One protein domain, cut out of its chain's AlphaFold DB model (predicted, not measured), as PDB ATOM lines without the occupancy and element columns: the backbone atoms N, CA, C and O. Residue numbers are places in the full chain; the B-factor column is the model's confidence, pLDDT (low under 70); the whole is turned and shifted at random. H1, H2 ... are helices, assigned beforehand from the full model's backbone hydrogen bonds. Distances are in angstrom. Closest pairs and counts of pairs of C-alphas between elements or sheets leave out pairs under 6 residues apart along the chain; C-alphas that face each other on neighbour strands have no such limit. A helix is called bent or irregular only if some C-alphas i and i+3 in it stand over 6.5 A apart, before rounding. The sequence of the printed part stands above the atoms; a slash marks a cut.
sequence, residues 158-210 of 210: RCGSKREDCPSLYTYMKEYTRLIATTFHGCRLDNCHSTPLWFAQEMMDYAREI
ATOM      1  N   ARG A 158     146.658 127.629 167.823       94.12
ATOM      2  CA  ARG A 158     146.202 129.023 167.923       94.12
ATOM      3  C   ARG A 158     146.546 129.795 166.647       94.12
ATOM      4  O   ARG A 158     147.616 130.388 166.555       94.12
ATOM      5  N   CYS A 159     145.624 129.809 165.685       92.06
ATOM      6  CA  CYS A 159     145.815 130.498 164.399       92.06
ATOM      7  C   CYS A 159     145.845 132.032 164.524       92.06
ATOM      8  O   CYS A 159     146.457 132.697 163.697       92.06
ATOM      9  N   GLY A 160     145.205 132.586 165.560       92.06
ATOM     10  CA  GLY A 160     145.037 134.029 165.736       92.06
ATOM     11  C   GLY A 160     143.897 134.611 164.895       92.06
ATOM     12  O   GLY A 160     143.041 133.888 164.380       92.06
ATOM     13  N   SER A 161     143.880 135.936 164.785       92.12
ATOM     14  CA  SER A 161     142.920 136.711 163.987       92.12
ATOM     15  C   SER A 161     143.434 137.038 162.582       92.12
ATOM     16  O   SER A 161     142.651 137.369 161.696       92.12
ATOM     17  N   LYS A 162     144.753 136.944 162.391       94.00
ATOM     18  CA  LYS A 162     145.471 137.240 161.150       94.00
ATOM     19  C   LYS A 162     146.797 136.482 161.105       94.00
ATOM     20  O   LYS A 162     147.269 135.968 162.119       94.00
ATOM     21  N   ARG A 163     147.421 136.453 159.928       94.38
ATOM     22  CA  ARG A 163     148.660 135.705 159.647       94.38
ATOM     23  C   ARG A 163     149.803 136.089 160.597       94.38
ATOM     24  O   ARG A 163     150.582 135.234 161.014       94.38
ATOM     25  N   GLU A 164     149.878 137.365 160.968       96.00
ATOM     26  CA  GLU A 164     150.945 137.935 161.796       96.00
ATOM     27  C   GLU A 164     150.861 137.513 163.269       96.00
ATOM     28  O   GLU A 164     151.851 137.620 163.989       96.00
ATOM     29  N   ASP A 165     149.712 137.007 163.727       94.94
ATOM     30  CA  ASP A 165     149.532 136.589 165.121       94.94
ATOM     31  C   ASP A 165     150.248 135.258 165.427       94.94
ATOM     32  O   ASP A 165     150.566 134.974 166.587       94.94
ATOM     33  N   CYS A 166     150.492 134.427 164.402       94.62
ATOM     34  CA  CYS A 166     151.276 133.193 164.500       94.62
ATOM     35  C   CYS A 166     151.939 132.825 163.148       94.62
ATOM     36  O   CYS A 166     151.523 131.871 162.479       94.62
ATOM     37  N   PRO A 167     152.993 133.552 162.728       96.44
ATOM     38  CA  PRO A 167     153.574 133.416 161.388       96.44
ATOM     39  C   PRO A 167     154.176 132.029 161.126       96.44
ATOM     40  O   PRO A 167     154.075 131.509 160.011       96.44
ATOM     41  N   SER A 168     154.757 131.396 162.149       96.19
ATOM     42  CA  SER A 168     155.326 130.049 162.037       96.19
ATOM     43  C   SER A 168     154.253 129.001 161.739       96.19
ATOM     44  O   SER A 168     154.441 128.168 160.855       96.19
ATOM     45  N   LEU A 169     153.105 129.070 162.426       96.56
ATOM     46  CA  LEU A 169     151.981 128.164 162.188       96.56
ATOM     47  C   LEU A 169     151.366 128.395 160.807       96.56
ATOM     48  O   LEU A 169     151.109 127.431 160.094       96.56
ATOM     49  N   TYR A 170     151.166 129.657 160.413       97.50
ATOM     50  CA  TYR A 170     150.658 129.984 159.080       97.50
ATOM     51  C   TYR A 170     151.568 129.416 157.984       97.50
ATOM     52  O   TYR A 170     151.089 128.751 157.072       97.50
ATOM     53  N   THR A 171     152.884 129.611 158.106       97.94
ATOM     54  CA  THR A 171     153.870 129.097 157.142       97.94
ATOM     55  C   THR A 171     153.843 127.571 157.073       97.94
ATOM     56  O   THR A 171     153.790 127.006 155.983       97.94
ATOM     57  N   TYR A 172     153.821 126.904 158.231       98.00
ATOM     58  CA  TYR A 172     153.735 125.447 158.309       98.00
ATOM     59  C   TYR A 172     152.464 124.913 157.636       98.00
ATOM     60  O   TYR A 172     152.530 124.013 156.803       98.00
ATOM     61  N   MET A 173     151.306 125.495 157.954       97.88
ATOM     62  CA  MET A 173     150.023 125.064 157.398       97.88
ATOM     63  C   MET A 173     149.895 125.383 155.911       97.88
ATOM     64  O   MET A 173     149.281 124.608 155.179       97.88
ATOM     65  N   LYS A 174     150.514 126.470 155.437       97.62
ATOM     66  CA  LYS A 174     150.598 126.782 154.011       97.62
ATOM     67  C   LYS A 174     151.398 125.715 153.265       97.62
ATOM     68  O   LYS A 174     150.925 125.204 152.257       97.62
ATOM     69  N   GLU A 175     152.557 125.315 153.784       98.44
ATOM     70  CA  GLU A 175     153.347 124.234 153.183       98.44
ATOM     71  C   GLU A 175     152.624 122.883 153.251       98.44
ATOM     72  O   GLU A 175     152.573 122.159 152.260       98.44
ATOM     73  N   TYR A 176     151.980 122.571 154.377       98.06
ATOM     74  CA  TYR A 176     151.140 121.378 154.497       98.06
ATOM     75  C   TYR A 176     150.021 121.370 153.449       98.06
ATOM     76  O   TYR A 176     149.809 120.370 152.766       98.06
ATOM     77  N   THR A 177     149.358 122.508 153.253       98.12
ATOM     78  CA  THR A 177     148.308 122.659 152.244       98.12
ATOM     79  C   THR A 177     148.858 122.492 150.828       98.12
ATOM     80  O   THR A 177     148.240 121.796 150.023       98.12
ATOM     81  N   ARG A 178     150.052 123.040 150.540       98.44
ATOM     82  CA  ARG A 178     150.754 122.836 149.264       98.44
ATOM     83  C   ARG A 178     150.949 121.351 148.981       98.44
ATOM     84  O   ARG A 178     150.618 120.892 147.896       98.44
ATOM     85  N   LEU A 179     151.462 120.604 149.963       98.38
ATOM     86  CA  LEU A 179     151.716 119.170 149.833       98.38
ATOM     87  C   LEU A 179     150.431 118.387 149.549       98.38
ATOM     88  O   LEU A 179     150.441 117.506 148.690       98.38
ATOM     89  N   ILE A 180     149.331 118.717 150.231       98.19
ATOM     90  CA  ILE A 180     148.027 118.094 149.977       98.19
ATOM     91  C   ILE A 180     147.556 118.388 148.546       98.19
ATOM     92  O   ILE A 180     147.227 117.447 147.826       98.19
ATOM     93  N   ALA A 181     147.587 119.653 148.118       98.00
ATOM     94  CA  ALA A 181     147.125 120.077 146.795       98.00
ATOM     95  C   ALA A 181     147.955 119.475 145.647       98.00
ATOM     96  O   ALA A 181     147.395 119.022 144.655       98.00
ATOM     97  N   THR A 182     149.282 119.375 145.794       98.12
ATOM     98  CA  THR A 182     150.138 118.770 144.755       98.12
ATOM     99  C   THR A 182     150.047 117.245 144.686       98.12
ATOM    100  O   THR A 182     150.523 116.654 143.720       98.12
ATOM    101  N   THR A 183     149.514 116.590 145.722       98.38
ATOM    102  CA  THR A 183     149.511 115.119 145.833       98.38
ATOM    103  C   THR A 183     148.142 114.514 145.532       98.38
ATOM    104  O   THR A 183     148.060 113.418 144.977       98.38
ATOM    105  N   PHE A 184     147.061 115.196 145.912       97.88
ATOM    106  CA  PHE A 184     145.705 114.657 145.861       97.88
ATOM    107  C   PHE A 184     144.780 115.538 145.025       97.88
ATOM    108  O   PHE A 184     144.899 116.753 145.007       97.88
ATOM    109  N   HIS A 185     143.766 114.919 144.416       96.81
ATOM    110  CA  HIS A 185     142.732 115.629 143.650       96.81
ATOM    111  C   HIS A 185     141.779 116.476 144.515       96.81
ATOM    112  O   HIS A 185     140.919 117.175 143.987       96.81
ATOM    113  N   GLY A 186     141.864 116.367 145.841       95.12
ATOM    114  CA  GLY A 186     141.017 117.100 146.769       95.12
ATOM    115  C   GLY A 186     141.289 116.719 148.219       95.12
ATOM    116  O   GLY A 186     141.981 115.743 148.508       95.12
ATOM    117  N   CYS A 187     140.714 117.490 149.140       94.81
ATOM    118  CA  CYS A 187     140.847 117.282 150.576       94.81
ATOM    119  C   CYS A 187     139.483 117.273 151.277       94.81
ATOM    120  O   CYS A 187     138.546 117.960 150.868       94.81
ATOM    121  N   ARG A 188     139.391 116.527 152.381       96.44
ATOM    122  CA  ARG A 188     138.270 116.588 153.325       96.44
ATOM    123  C   ARG A 188     138.683 117.451 154.511       96.44
ATOM    124  O   ARG A 188     139.643 117.112 155.196       96.44
ATOM    125  N   LEU A 189     137.937 118.521 154.778       95.12
ATOM    126  CA  LEU A 189     138.134 119.345 155.971       95.12
ATOM    127  C   LEU A 189     137.357 118.751 157.146       95.12
ATOM    128  O   LEU A 189     136.124 118.750 157.154       95.12
ATOM    129  N   ASP A 190     138.079 118.230 158.130       95.00
ATOM    130  CA  ASP A 190     137.487 117.719 159.363       95.00
ATOM    131  C   ASP A 190     137.118 118.872 160.308       95.00
ATOM    132  O   ASP A 190     137.856 119.850 160.408       95.00
ATOM    133  N   ASN A 191     135.955 118.788 160.965       93.12
ATOM    134  CA  ASN A 191     135.449 119.807 161.900       93.12
ATOM    135  C   ASN A 191     135.576 121.261 161.396       93.12
ATOM    136  O   ASN A 191     135.859 122.187 162.158       93.12
ATOM    137  N   CYS A 192     135.331 121.469 160.096       94.62
ATOM    138  CA  CYS A 192     135.521 122.758 159.423       94.62
ATOM    139  C   CYS A 192     134.729 123.909 160.069       94.62
ATOM    140  O   CYS A 192     135.166 125.056 160.016       94.62
ATOM    141  N   HIS A 193     133.595 123.612 160.710       91.88
ATOM    142  CA  HIS A 193     132.767 124.598 161.412       91.88
ATOM    143  C   HIS A 193     133.468 125.252 162.615       91.88
ATOM    144  O   HIS A 193     133.073 126.342 163.006       91.88
ATOM    145  N   SER A 194     134.508 124.619 163.168       91.25
ATOM    146  CA  SER A 194     135.310 125.136 164.290       91.25
ATOM    147  C   SER A 194     136.650 125.734 163.840       91.25
ATOM    148  O   SER A 194     137.495 126.080 164.670       91.25
ATOM    149  N   THR A 195     136.888 125.816 162.526       93.25
ATOM    150  CA  THR A 195     138.104 126.416 161.965       93.25
ATOM    151  C   THR A 195     137.852 127.901 161.688       93.25
ATOM    152  O   THR A 195     136.848 128.219 161.051       93.25
ATOM    153  N   PRO A 196     138.739 128.826 162.114       93.25
ATOM    154  CA  PRO A 196     138.573 130.247 161.825       93.25
ATOM    155  C   PRO A 196     138.400 130.493 160.325       93.25
ATOM    156  O   PRO A 196     139.233 130.062 159.525       93.25
ATOM    157  N   LEU A 197     137.328 131.197 159.949       94.00
ATOM    158  CA  LEU A 197     136.929 131.351 158.549       94.00
ATOM    159  C   LEU A 197     138.047 131.945 157.686       94.00
ATOM    160  O   LEU A 197     138.353 131.389 156.636       94.00
ATOM    161  N   TRP A 198     138.693 133.015 158.162       94.69
ATOM    162  CA  TRP A 198     139.804 133.661 157.454       94.69
ATOM    163  C   TRP A 198     140.941 132.674 157.164       94.69
ATOM    164  O   TRP A 198     141.503 132.669 156.075       94.69
ATOM    165  N   PHE A 199     141.255 131.806 158.127       96.00
ATOM    166  CA  PHE A 199     142.348 130.852 158.019       96.00
ATOM    167  C   PHE A 199     141.999 129.739 157.029       96.00
ATOM    168  O   PHE A 199     142.802 129.405 156.163       96.00
ATOM    169  N   ALA A 200     140.781 129.195 157.124       95.69
ATOM    170  CA  ALA A 200     140.298 128.181 156.194       95.69
ATOM    171  C   ALA A 200     140.233 128.715 154.754       95.69
ATOM    172  O   ALA A 200     140.671 128.027 153.835       95.69
ATOM    173  N   GLN A 201     139.731 129.938 154.559       96.31
ATOM    174  CA  GLN A 201     139.667 130.591 153.249       96.31
ATOM    175  C   GLN A 201     141.054 130.726 152.630       96.31
ATOM    176  O   GLN A 201     141.272 130.211 151.542       96.31
ATOM    177  N   GLU A 202     142.007 131.292 153.367       96.69
ATOM    178  CA  GLU A 202     143.394 131.467 152.927       96.69
ATOM    179  C   GLU A 202     144.065 130.162 152.491       96.69
ATOM    180  O   GLU A 202     144.709 130.110 151.443       96.69
ATOM    181  N   MET A 203     143.913 129.092 153.279       97.62
ATOM    182  CA  MET A 203     144.481 127.790 152.924       97.62
ATOM    183  C   MET A 203     143.798 127.215 151.678       97.62
ATOM    184  O   MET A 203     144.468 126.699 150.789       97.62
ATOM    185  N   MET A 204     142.472 127.317 151.573       97.75
ATOM    186  CA  MET A 204     141.735 126.775 150.428       97.75
ATOM    187  C   MET A 204     141.935 127.585 149.144       97.75
ATOM    188  O   MET A 204     141.963 126.994 148.069       97.75
ATOM    189  N   ASP A 205     142.079 128.907 149.236       97.88
ATOM    190  CA  ASP A 205     142.449 129.762 148.109       97.88
ATOM    191  C   ASP A 205     143.837 129.377 147.603       97.88
ATOM    192  O   ASP A 205     143.990 129.059 146.429       97.88
ATOM    193  N   TYR A 206     144.810 129.261 148.509       97.88
ATOM    194  CA  TYR A 206     146.155 128.829 148.152       97.88
ATOM    195  C   TYR A 206     146.194 127.416 147.548       97.88
ATOM    196  O   TYR A 206     146.924 127.176 146.592       97.88
ATOM    197  N   ALA A 207     145.388 126.479 148.055       98.06
ATOM    198  CA  ALA A 207     145.279 125.138 147.479       98.06
ATOM    199  C   ALA A 207     144.723 125.146 146.046       98.06
ATOM    200  O   ALA A 207     145.107 124.298 145.254       98.06
ATOM    201  N   ARG A 208     143.812 126.075 145.722       97.62
ATOM    202  CA  ARG A 208     143.202 126.209 144.386       97.62
ATOM    203  C   ARG A 208     144.117 126.870 143.357       97.62
ATOM    204  O   ARG A 208     143.855 126.747 142.165       97.62
ATOM    205  N   GLU A 209     145.125 127.609 143.808       97.12
ATOM    206  CA  GLU A 209     146.131 128.230 142.937       97.12
ATOM    207  C   GLU A 209     147.158 127.220 142.393       97.12
ATOM    208  O   GLU A 209     147.877 127.545 141.446       97.12
ATOM    209  N   ILE A 210     147.241 126.029 142.998       94.62
ATOM    210  CA  ILE A 210     148.185 124.946 142.675       94.62
ATOM    211  C   ILE A 210     147.551 123.972 141.686       94.62
ATOM    212  O   ILE A 210     148.238 123.644 140.692       94.62
TER     213      ILE A 210
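Overview. This is residues 158 to 210 of the 210 residues of the protein "Hypothetical protein" of Rotaria socialis (UniProt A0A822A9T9). Two helices make a narrow V, running the same way and meeting near their last residues, while a long loop folds back from the closed end to the open end. Along the printed part, residues 158 to 166, with a short helical run at residues 163 to 165 that bears no name, come first at the open end, then the longer helix H1, then the loop of residues 184 to 196, and then H2. The printed part has 53 residues with two named helices, H1 then H2, and no named strand; its class is all helix. It is compact, with a radius of gyration of the C-alphas of 10.9 A, and spans 30 by 22 by 14 A.

Arrangement. H1, residues 167 to 183, and H2, residues 197 to 208, touch, with 12 pairs of C-alphas within 8 A. H2 touches H1 with residues 203 to 208 alone. The closest C-alphas of the two are those of Ala 181 and Ala 207, 5.4 A apart. Their lines stand at a steep tilt of 39 degrees, and they run the same way. Their centres are 10.5 A apart. In H1 and H2 every O i to N i+4 pair is within hydrogen-bond range.

Along the chain. H1 begins at C-alpha 167 at (153.574, 133.416, 161.388) and measures 24.4 A to C-alpha 183 at (149.511, 115.119, 145.833). H2 measures 16.3 A from its first to its last C-alpha, and ends at C-alpha 208 at (143.202, 126.209, 144.386). Neither helix is bent.

Size, cuts and confidence. The two C-alphas farthest apart are those of Asp 165 and His 185, 30.8 A. The link from H1 to H2 is long, with 13 residues. The printed part has no cut and ends at Ile 210, the chain's last residue. The mean pLDDT of the printed part is 96.0, and no printed residue is under 70.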